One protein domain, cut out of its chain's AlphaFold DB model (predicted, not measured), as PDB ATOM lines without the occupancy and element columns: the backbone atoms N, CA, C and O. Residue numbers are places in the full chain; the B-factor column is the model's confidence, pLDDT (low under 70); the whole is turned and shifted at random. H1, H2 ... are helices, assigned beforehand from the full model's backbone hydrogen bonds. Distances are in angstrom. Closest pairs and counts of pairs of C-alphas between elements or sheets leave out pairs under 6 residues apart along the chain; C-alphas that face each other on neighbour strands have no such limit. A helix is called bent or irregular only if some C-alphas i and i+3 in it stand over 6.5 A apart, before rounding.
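What this domain is: This is residues 792 to 853 of the 1008 residues of the protein "CS domain-containing protein" of Plasmodium falciparum (isolate 3D7) (UniProt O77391). A long helix, H1, sticks out as an arm from a small, loose head, in which the short helix H2 and the longer H3 make a lopsided U beyond the arm's inner end. Residues 792 to 811 of H1 stick out on their own and make most of the length, while the last residues of H1 reach the head and H3 runs back past that end. The printed part has 62 residues with three named helices, in the order H1, H2, H3, and no named strand; the class is all helix. The whole is extended, with a radius of gyration of the C-alphas of 16.4 A, and its C-alphas span 52 by 27 by 18 A.

Where its parts are: H1, residues 792 to 818, is the longest helix; it runs 40.1 A from C-alpha 792 at (248.046, 225.392, 205.788) to C-alpha 818 at (262.335, 195.990, 228.958). H3, residues 834 to 852, is 26.3 A long from first to last C-alpha and ends at C-alpha 852 at (270.355, 187.269, 236.366). H2, residues 825 to 831, measures 9.7 A; it is neither bent nor irregular, but only just: C-alphas 827 and 830 are 6.3 A apart.

How they stand to each other: H1 and H3 are near each other, with 7 pairs of C-alphas within 10 A and no pair within 8 A. H1 and H2 are close but not clearly touching; their closest C-alphas, those of Met 816 and Trp 825, are 7.6 A apart. Their lines stand about perpendicular, at 81 degrees. H2 and H3 are also close but not clearly touching; their closest C-alphas, those of Tyr 829 and Lys 837, are 6.9 A apart. These two run opposite ways at a shallow tilt of 30 degrees, with their centres 14.8 A apart. In H3 every O i to N i+4 pair is within hydrogen-bond range; in H1 it is 22 of 23, and in H2 it is 1 of 3, beside 2 of 4 O i to N i+3 pairs.

The domain as a whole: The two C-alphas farthest apart are those of Thr 792 and Glu 853, 54.5 A. Residues 792 to 811, which belong to H1, stand free; without them the body has 42 residues and spans 31 by 22 by 13 A. The printed part has no cut. The link from H1 to H2 is short, with 6 residues, and the link from H2 to H3 is tight, with 2. The mean pLDDT of the printed part is 72.8, and 22 residues are under 70, among them residues 808 to 816 and 847 to 853.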
ATOM      1  N   THR A 792     246.749 225.285 205.106       78.74
ATOM      2  CA  THR A 792     248.046 225.392 205.788       78.74
ATOM      3  C   THR A 792     247.926 225.051 207.275       78.74
ATOM      4  O   THR A 792     248.696 224.233 207.768       78.74
ATOM      5  N   GLU A 793     246.925 225.586 207.976       75.12
ATOM      6  CA  GLU A 793     246.651 225.260 209.386       75.12
ATOM      7  C   GLU A 793     246.298 223.778 209.580       75.12
ATOM      8  O   GLU A 793     246.725 223.138 210.540       75.12
ATOM      9  N   GLU A 794     245.528 223.197 208.654       74.83
ATOM     10  CA  GLU A 794     245.221 221.766 208.671       74.83
ATOM     11  C   GLU A 794     246.479 220.908 208.461       74.83
ATOM     12  O   GLU A 794     246.640 219.875 209.115       74.83
ATOM     13  N   TYR A 795     247.387 221.337 207.581       74.15
ATOM     14  CA  TYR A 795     248.662 220.659 207.351       74.15
ATOM     15  C   TYR A 795     249.569 220.694 208.591       74.15
ATOM     16  O   TYR A 795     250.073 219.644 208.991       74.15
ATOM     17  N   GLU A 796     249.723 221.850 209.245       73.30
ATOM     18  CA  GLU A 796     250.527 221.961 210.474       73.30
ATOM     19  C   GLU A 796     249.926 221.140 211.628       73.30
ATOM     20  O   GLU A 796     250.649 220.396 212.292       73.30
ATOM     21  N   ARG A 797     248.594 221.141 211.801       75.26
ATOM     22  CA  ARG A 797     247.936 220.283 212.805       75.26
ATOM     23  C   ARG A 797     248.164 218.792 212.560       75.26
ATOM     24  O   ARG A 797     248.409 218.044 213.505       75.26
ATOM     25  N   ARG A 798     248.107 218.339 211.302       74.36
ATOM     26  CA  ARG A 798     248.393 216.935 210.946       74.36
ATOM     27  C   ARG A 798     249.845 216.559 211.234       74.36
ATOM     28  O   ARG A 798     250.096 215.463 211.723       74.36
ATOM     29  N   LYS A 799     250.781 217.470 210.976       75.74
ATOM     30  CA  LYS A 799     252.207 217.277 211.257       75.74
ATOM     31  C   LYS A 799     252.491 217.182 212.760       75.74
ATOM     32  O   LYS A 799     253.233 216.299 213.182       75.74
ATOM     33  N   GLU A 800     251.873 218.025 213.587       72.82
ATOM     34  CA  GLU A 800     251.997 217.921 215.051       72.82
ATOM     35  C   GLU A 800     251.430 216.608 215.605       72.82
ATOM     36  O   GLU A 800     252.006 216.013 216.519       72.82
ATOM     37  N   LEU A 801     250.299 216.156 215.060       63.50
ATOM     38  CA  LEU A 801     249.694 214.875 215.415       63.50
ATOM     39  C   LEU A 801     250.600 213.690 215.091       63.50
ATOM     40  O   LEU A 801     250.738 212.796 215.920       63.50
ATOM     41  N   GLU A 802     251.201 213.688 213.902       71.73
ATOM     42  CA  GLU A 802     252.126 212.642 213.461       71.73
ATOM     43  C   GLU A 802     253.328 212.557 214.414       71.73
ATOM     44  O   GLU A 802     253.600 211.495 214.967       71.73
ATOM     45  N   ILE A 803     253.935 213.702 214.752       74.32
ATOM     46  CA  ILE A 803     255.046 213.780 215.716       74.32
ATOM     47  C   ILE A 803     254.641 213.247 217.102       74.32
ATOM     48  O   ILE A 803     255.404 212.513 217.733       74.32
ATOM     49  N   LYS A 804     253.447 213.599 217.600       68.27
ATOM     50  CA  LYS A 804     252.949 213.131 218.909       68.27
ATOM     51  C   LYS A 804     252.635 211.635 218.910       68.27
ATOM     52  O   LYS A 804     252.959 210.955 219.882       68.27
ATOM     53  N   SER A 805     252.020 211.131 217.841       64.94
ATOM     54  CA  SER A 805     251.723 209.707 217.661       64.94
ATOM     55  C   SER A 805     253.011 208.884 217.636       64.94
ATOM     56  O   SER A 805     253.130 207.910 218.377       64.94
ATOM     57  N   ASP A 806     254.005 209.324 216.864       70.25
ATOM     58  CA  ASP A 806     255.312 208.672 216.779       70.25
ATOM     59  C   ASP A 806     256.056 208.707 218.119       70.25
ATOM     60  O   ASP A 806     256.667 207.717 218.525       70.25
ATOM     61  N   PHE A 807     255.975 209.822 218.853       70.01
ATOM     62  CA  PHE A 807     256.550 209.930 220.195       70.01
ATOM     63  C   PHE A 807     255.906 208.946 221.180       70.01
ATOM     64  O   PHE A 807     256.615 208.261 221.923       70.01
ATOM     65  N   LEU A 808     254.572 208.853 221.178       66.91
ATOM     66  CA  LEU A 808     253.834 207.932 222.039       66.91
ATOM     67  C   LEU A 808     254.174 206.474 221.706       66.91
ATOM     68  O   LEU A 808     254.426 205.680 222.613       66.91
ATOM     69  N   LEU A 809     254.237 206.141 220.413       65.52
ATOM     70  CA  LEU A 809     254.607 204.811 219.939       65.52
ATOM     71  C   LEU A 809     256.025 204.446 220.381       65.52
ATOM     72  O   LEU A 809     256.233 203.389 220.966       65.52
ATOM     73  N   LYS A 810     256.987 205.356 220.204       68.92
ATOM     74  CA  LYS A 810     258.376 205.152 220.629       68.92
ATOM     75  C   LYS A 810     258.508 204.977 222.144       68.92
ATOM     76  O   LYS A 810     259.350 204.208 222.608       68.92
ATOM     77  N   LYS A 811     257.684 205.676 222.931       69.02
ATOM     78  CA  LYS A 811     257.636 205.512 224.390       69.02
ATOM     79  C   LYS A 811     257.101 204.130 224.778       69.02
ATOM     80  O   LYS A 811     257.741 203.447 225.570       69.02
ATOM     81  N   LEU A 812     255.996 203.704 224.165       66.93
ATOM     82  CA  LEU A 812     255.416 202.371 224.363       66.93
ATOM     83  C   LEU A 812     256.387 201.257 223.960       66.93
ATOM     84  O   LEU A 812     256.557 200.291 224.700       66.93
ATOM     85  N   GLU A 813     257.068 201.400 222.822       67.43
ATOM     86  CA  GLU A 813     258.097 200.454 222.382       67.43
ATOM     87  C   GLU A 813     259.229 200.330 223.406       67.43
ATOM     88  O   GLU A 813     259.667 199.218 223.700       67.43
ATOM     89  N   ASN A 814     259.683 201.444 223.987       64.81
ATOM     90  CA  ASN A 814     260.711 201.429 225.027       64.81
ATOM     91  C   ASN A 814     260.234 200.736 226.311       64.81
ATOM     92  O   ASN A 814     260.986 199.937 226.861       64.81
ATOM     93  N   GLU A 815     259.006 200.994 226.767       64.24
ATOM     94  CA  GLU A 815     258.430 200.332 227.949       64.24
ATOM     95  C   GLU A 815     258.307 198.814 227.720       64.24
ATOM     96  O   GLU A 815     258.779 198.000 228.515       64.24
ATOM     97  N   MET A 816     257.776 198.415 226.562       69.78
ATOM     98  CA  MET A 816     257.620 197.009 226.181       69.78
ATOM     99  C   MET A 816     258.946 196.267 225.978       69.78
ATOM    100  O   MET A 816     259.011 195.053 226.189       69.78
ATOM    101  N   LYS A 817     260.000 196.968 225.544       70.47
ATOM    102  CA  LYS A 817     261.323 196.388 225.268       70.47
ATOM    103  C   LYS A 817     261.992 195.815 226.520       70.47
ATOM    104  O   LYS A 817     262.783 194.874 226.394       70.47
ATOM    105  N   TYR A 818     261.706 196.378 227.692       63.99
ATOM    106  CA  TYR A 818     262.335 195.990 228.958       63.99
ATOM    107  C   TYR A 818     261.386 195.274 229.924       63.99
ATOM    108  O   TYR A 818     261.863 194.709 230.907       63.99
ATOM    109  N   ASP A 819     260.082 195.233 229.633       68.82
ATOM    110  CA  ASP A 819     259.091 194.499 230.422       68.82
ATOM    111  C   ASP A 819     258.474 193.325 229.628       68.82
ATOM    112  O   ASP A 819     257.535 193.516 228.846       68.82
ATOM    113  N   PRO A 820     258.946 192.081 229.852       69.41
ATOM    114  CA  PRO A 820     258.350 190.883 229.261       69.41
ATOM    115  C   PRO A 820     256.890 190.648 229.680       69.41
ATOM    116  O   PRO A 820     256.156 189.946 228.988       69.41
ATOM    117  N   ASN A 821     256.464 191.210 230.816       71.63
ATOM    118  CA  ASN A 821     255.135 191.013 231.390       71.63
ATOM    119  C   ASN A 821     254.164 192.153 231.054       71.63
ATOM    120  O   ASN A 821     253.026 192.143 231.543       71.63
ATOM    121  N   HIS A 822     254.574 193.107 230.208       71.48
ATOM    122  CA  HIS A 822     253.739 194.235 229.816       71.48
ATOM    123  C   HIS A 822     252.395 193.749 229.255       71.48
ATOM    124  O   HIS A 822     252.337 192.828 228.436       71.48
ATOM    125  N   TYR A 823     251.286 194.371 229.667       72.93
ATOM    126  CA  TYR A 823     249.942 193.883 229.333       72.93
ATOM    127  C   TYR A 823     249.699 193.789 227.817       72.93
ATOM    128  O   TYR A 823     249.023 192.863 227.379       72.93
ATOM    129  N   MET A 824     250.300 194.675 227.013       74.95
ATOM    130  CA  MET A 824     250.190 194.635 225.547       74.95
ATOM    131  C   MET A 824     250.860 193.414 224.908       74.95
ATOM    132  O   MET A 824     250.434 192.991 223.832       74.95
ATOM    133  N   TRP A 825     251.865 192.799 225.550       77.22
ATOM    134  CA  TRP A 825     252.427 191.540 225.052       77.22
ATOM    135  C   TRP A 825     251.373 190.434 225.032       77.22
ATOM    136  O   TRP A 825     251.414 189.595 224.139       77.22
ATOM    137  N   LYS A 826     250.376 190.467 225.929       77.87
ATOM    138  CA  LYS A 826     249.278 189.484 225.936       77.87
ATOM    139  C   LYS A 826     248.453 189.520 224.649       77.87
ATOM    140  O   LYS A 826     248.000 188.468 224.209       77.87
ATOM    141  N   ASP A 827     248.317 190.694 224.032       76.20
ATOM    142  CA  ASP A 827     247.558 190.876 222.792       76.20
ATOM    143  C   ASP A 827     248.435 190.721 221.542       76.20
ATOM    144  O   ASP A 827     247.990 190.159 220.539       76.20
ATOM    145  N   LEU A 828     249.686 191.192 221.590       76.65
ATOM    146  CA  LEU A 828     250.614 191.159 220.454       76.65
ATOM    147  C   LEU A 828     251.249 189.784 220.249       76.65
ATOM    148  O   LEU A 828     251.366 189.323 219.115       76.65
ATOM    149  N   TYR A 829     251.641 189.105 221.328       79.59
ATOM    150  CA  TYR A 829     252.363 187.835 221.257       79.59
ATOM    151  C   TYR A 829     251.593 186.736 220.500       79.59
ATOM    152  O   TYR A 829     252.202 186.077 219.656       79.59
ATOM    153  N   PRO A 830     250.263 186.557 220.677       82.77
ATOM    154  CA  PRO A 830     249.486 185.604 219.881       82.77
ATOM    155  C   PRO A 830     249.463 185.911 218.377       82.77
ATOM    156  O   PRO A 830     249.360 184.980 217.581       82.77
ATOM    157  N   GLN A 831     249.571 187.189 217.995       80.11
ATOM    158  CA  GLN A 831     249.529 187.657 216.603       80.11
ATOM    159  C   GLN A 831     250.888 187.547 215.896       80.11
ATOM    160  O   GLN A 831     250.964 187.639 214.669       80.11
ATOM    161  N   LEU A 832     251.973 187.342 216.648       78.66
ATOM    162  CA  LEU A 832     253.294 187.109 216.080       78.66
ATOM    163  C   LEU A 832     253.330 185.761 215.347       78.66
ATOM    164  O   LEU A 832     252.863 184.736 215.845       78.66
ATOM    165  N   SER A 833     253.961 185.739 214.174       82.88
ATOM    166  CA  SER A 833     254.327 184.483 213.510       82.88
ATOM    167  C   SER A 833     255.292 183.671 214.381       82.88
ATOM    168  O   SER A 833     256.087 184.265 215.111       82.88
ATOM    169  N   GLU A 834     255.339 182.354 214.195       85.51
ATOM    170  CA  GLU A 834     256.221 181.445 214.947       85.51
ATOM    171  C   GLU A 834     257.696 181.892 214.976       85.51
ATOM    172  O   GLU A 834     258.340 181.907 216.022       85.51
ATOM    173  N   HIS A 835     258.221 182.374 213.843       83.57
ATOM    174  CA  HIS A 835     259.580 182.921 213.755       83.57
ATOM    175  C   HIS A 835     259.796 184.149 214.663       83.57
ATOM    176  O   HIS A 835     260.835 184.282 215.309       83.57
ATOM    177  N   HIS A 836     258.813 185.050 214.726       77.57
ATOM    178  CA  HIS A 836     258.877 186.238 215.577       77.57
ATOM    179  C   HIS A 836     258.738 185.883 217.057       77.57
ATOM    180  O   HIS A 836     259.488 186.442 217.850       77.57
ATOM    181  N   LYS A 837     257.873 184.926 217.422       83.90
ATOM    182  CA  LYS A 837     257.782 184.411 218.801       83.90
ATOM    183  C   LYS A 837     259.128 183.872 219.272       83.90
ATOM    184  O   LYS A 837     259.665 184.378 220.247       83.90
ATOM    185  N   ASN A 838     259.755 182.996 218.483       84.61
ATOM    186  CA  ASN A 838     261.080 182.451 218.796       84.61
ATOM    187  C   ASN A 838     262.156 183.542 218.947       84.61
ATOM    188  O   ASN A 838     263.026 183.448 219.814       84.61
ATOM    189  N   LYS A 839     262.118 184.590 218.112       80.40
ATOM    190  CA  LYS A 839     263.044 185.728 218.221       80.40
ATOM    191  C   LYS A 839     262.801 186.539 219.499       80.40
ATOM    192  O   LYS A 839     263.771 186.901 220.163       80.40
ATOM    193  N   THR A 840     261.541 186.807 219.831       77.81
ATOM    194  CA  THR A 840     261.123 187.527 221.041       77.81
ATOM    195  C   THR A 840     261.468 186.739 222.304       77.81
ATOM    196  O   THR A 840     262.072 187.296 223.214       77.81
ATOM    197  N   ASP A 841     261.205 185.433 222.329       84.04
ATOM    198  CA  ASP A 841     261.559 184.559 223.450       84.04
ATOM    199  C   ASP A 841     263.072 184.500 223.638       84.04
ATOM    200  O   ASP A 841     263.564 184.657 224.750       84.04
ATOM    201  N   LYS A 842     263.842 184.368 222.550       82.16
ATOM    202  CA  LYS A 842     265.309 184.406 222.610       82.16
ATOM    203  C   LYS A 842     265.830 185.755 223.110       82.16
ATOM    204  O   LYS A 842     266.803 185.785 223.860       82.16
ATOM    205  N   TYR A 843     265.204 186.859 222.700       79.06
ATOM    206  CA  TYR A 843     265.526 188.191 223.207       79.06
ATOM    207  C   TYR A 843     265.249 188.291 224.710       79.06
ATOM    208  O   TYR A 843     266.134 188.709 225.448       79.06
ATOM    209  N   PHE A 844     264.080 187.847 225.181       79.37
ATOM    210  CA  PHE A 844     263.735 187.895 226.600       79.37
ATOM    211  C   PHE A 844     264.528 186.909 227.453       79.37
ATOM    212  O   PHE A 844     264.859 187.239 228.583       79.37
ATOM    213  N   GLU A 845     264.895 185.739 226.940       79.04
ATOM    214  CA  GLU A 845     265.807 184.821 227.627       79.04
ATOM    215  C   GLU A 845     267.220 185.405 227.723       79.04
ATOM    216  O   GLU A 845     267.855 185.299 228.771       79.04
ATOM    217  N   ASN A 846     267.704 186.085 226.679       75.60
ATOM    218  CA  ASN A 846     268.951 186.845 226.763       75.60
ATOM    219  C   ASN A 846     268.836 188.004 227.760       75.60
ATOM    220  O   ASN A 846     269.744 188.178 228.563       75.60
ATOM    221  N   LEU A 847     267.725 188.742 227.762       68.72
ATOM    222  CA  LEU A 847     267.473 189.830 228.707       68.72
ATOM    223  C   LEU A 847     267.412 189.309 230.151       68.72
ATOM    224  O   LEU A 847     268.051 189.871 231.028       68.72
ATOM    225  N   LYS A 848     266.717 188.193 230.406       69.69
ATOM    226  CA  LYS A 848     266.685 187.528 231.718       69.69
ATOM    227  C   LYS A 848     268.067 187.045 232.136       69.69
ATOM    228  O   LYS A 848     268.426 187.211 233.295       69.69
ATOM    229  N   LYS A 849     268.856 186.476 231.216       67.99
ATOM    230  CA  LYS A 849     270.255 186.113 231.485       67.99
ATOM    231  C   LYS A 849     271.072 187.343 231.857       67.99
ATOM    232  O   LYS A 849     271.739 187.319 232.885       67.99
ATOM    233  N   GLU A 850     270.946 188.423 231.089       60.50
ATOM    234  CA  GLU A 850     271.568 189.715 231.381       60.50
ATOM    235  C   GLU A 850     271.100 190.327 232.704       60.50
ATOM    236  O   GLU A 850     271.900 191.013 233.321       60.50
ATOM    237  N   MET A 851     269.863 190.077 233.145       51.69
ATOM    238  CA  MET A 851     269.339 190.495 234.454       51.69
ATOM    239  C   MET A 851     269.825 189.595 235.606       51.69
ATOM    240  O   MET A 851     270.019 190.087 236.714       51.69
ATOM    241  N   SER A 852     269.965 188.283 235.366       54.65
ATOM    242  CA  SER A 852     270.355 187.269 236.366       54.65
ATOM    243  C   SER A 852     271.859 187.226 236.631       54.65
ATOM    244  O   SER A 852     272.300 187.045 237.764       54.65
ATOM    245  N   GLU A 853     272.668 187.456 235.597       50.58
ATOM    246  CA  GLU A 853     273.971 188.061 235.804       50.58
ATOM    247  C   GLU A 853     273.626 189.407 236.420       50.58
ATOM    248  O   GLU A 853     272.974 190.166 235.734       50.58
TER     249      GLU A 853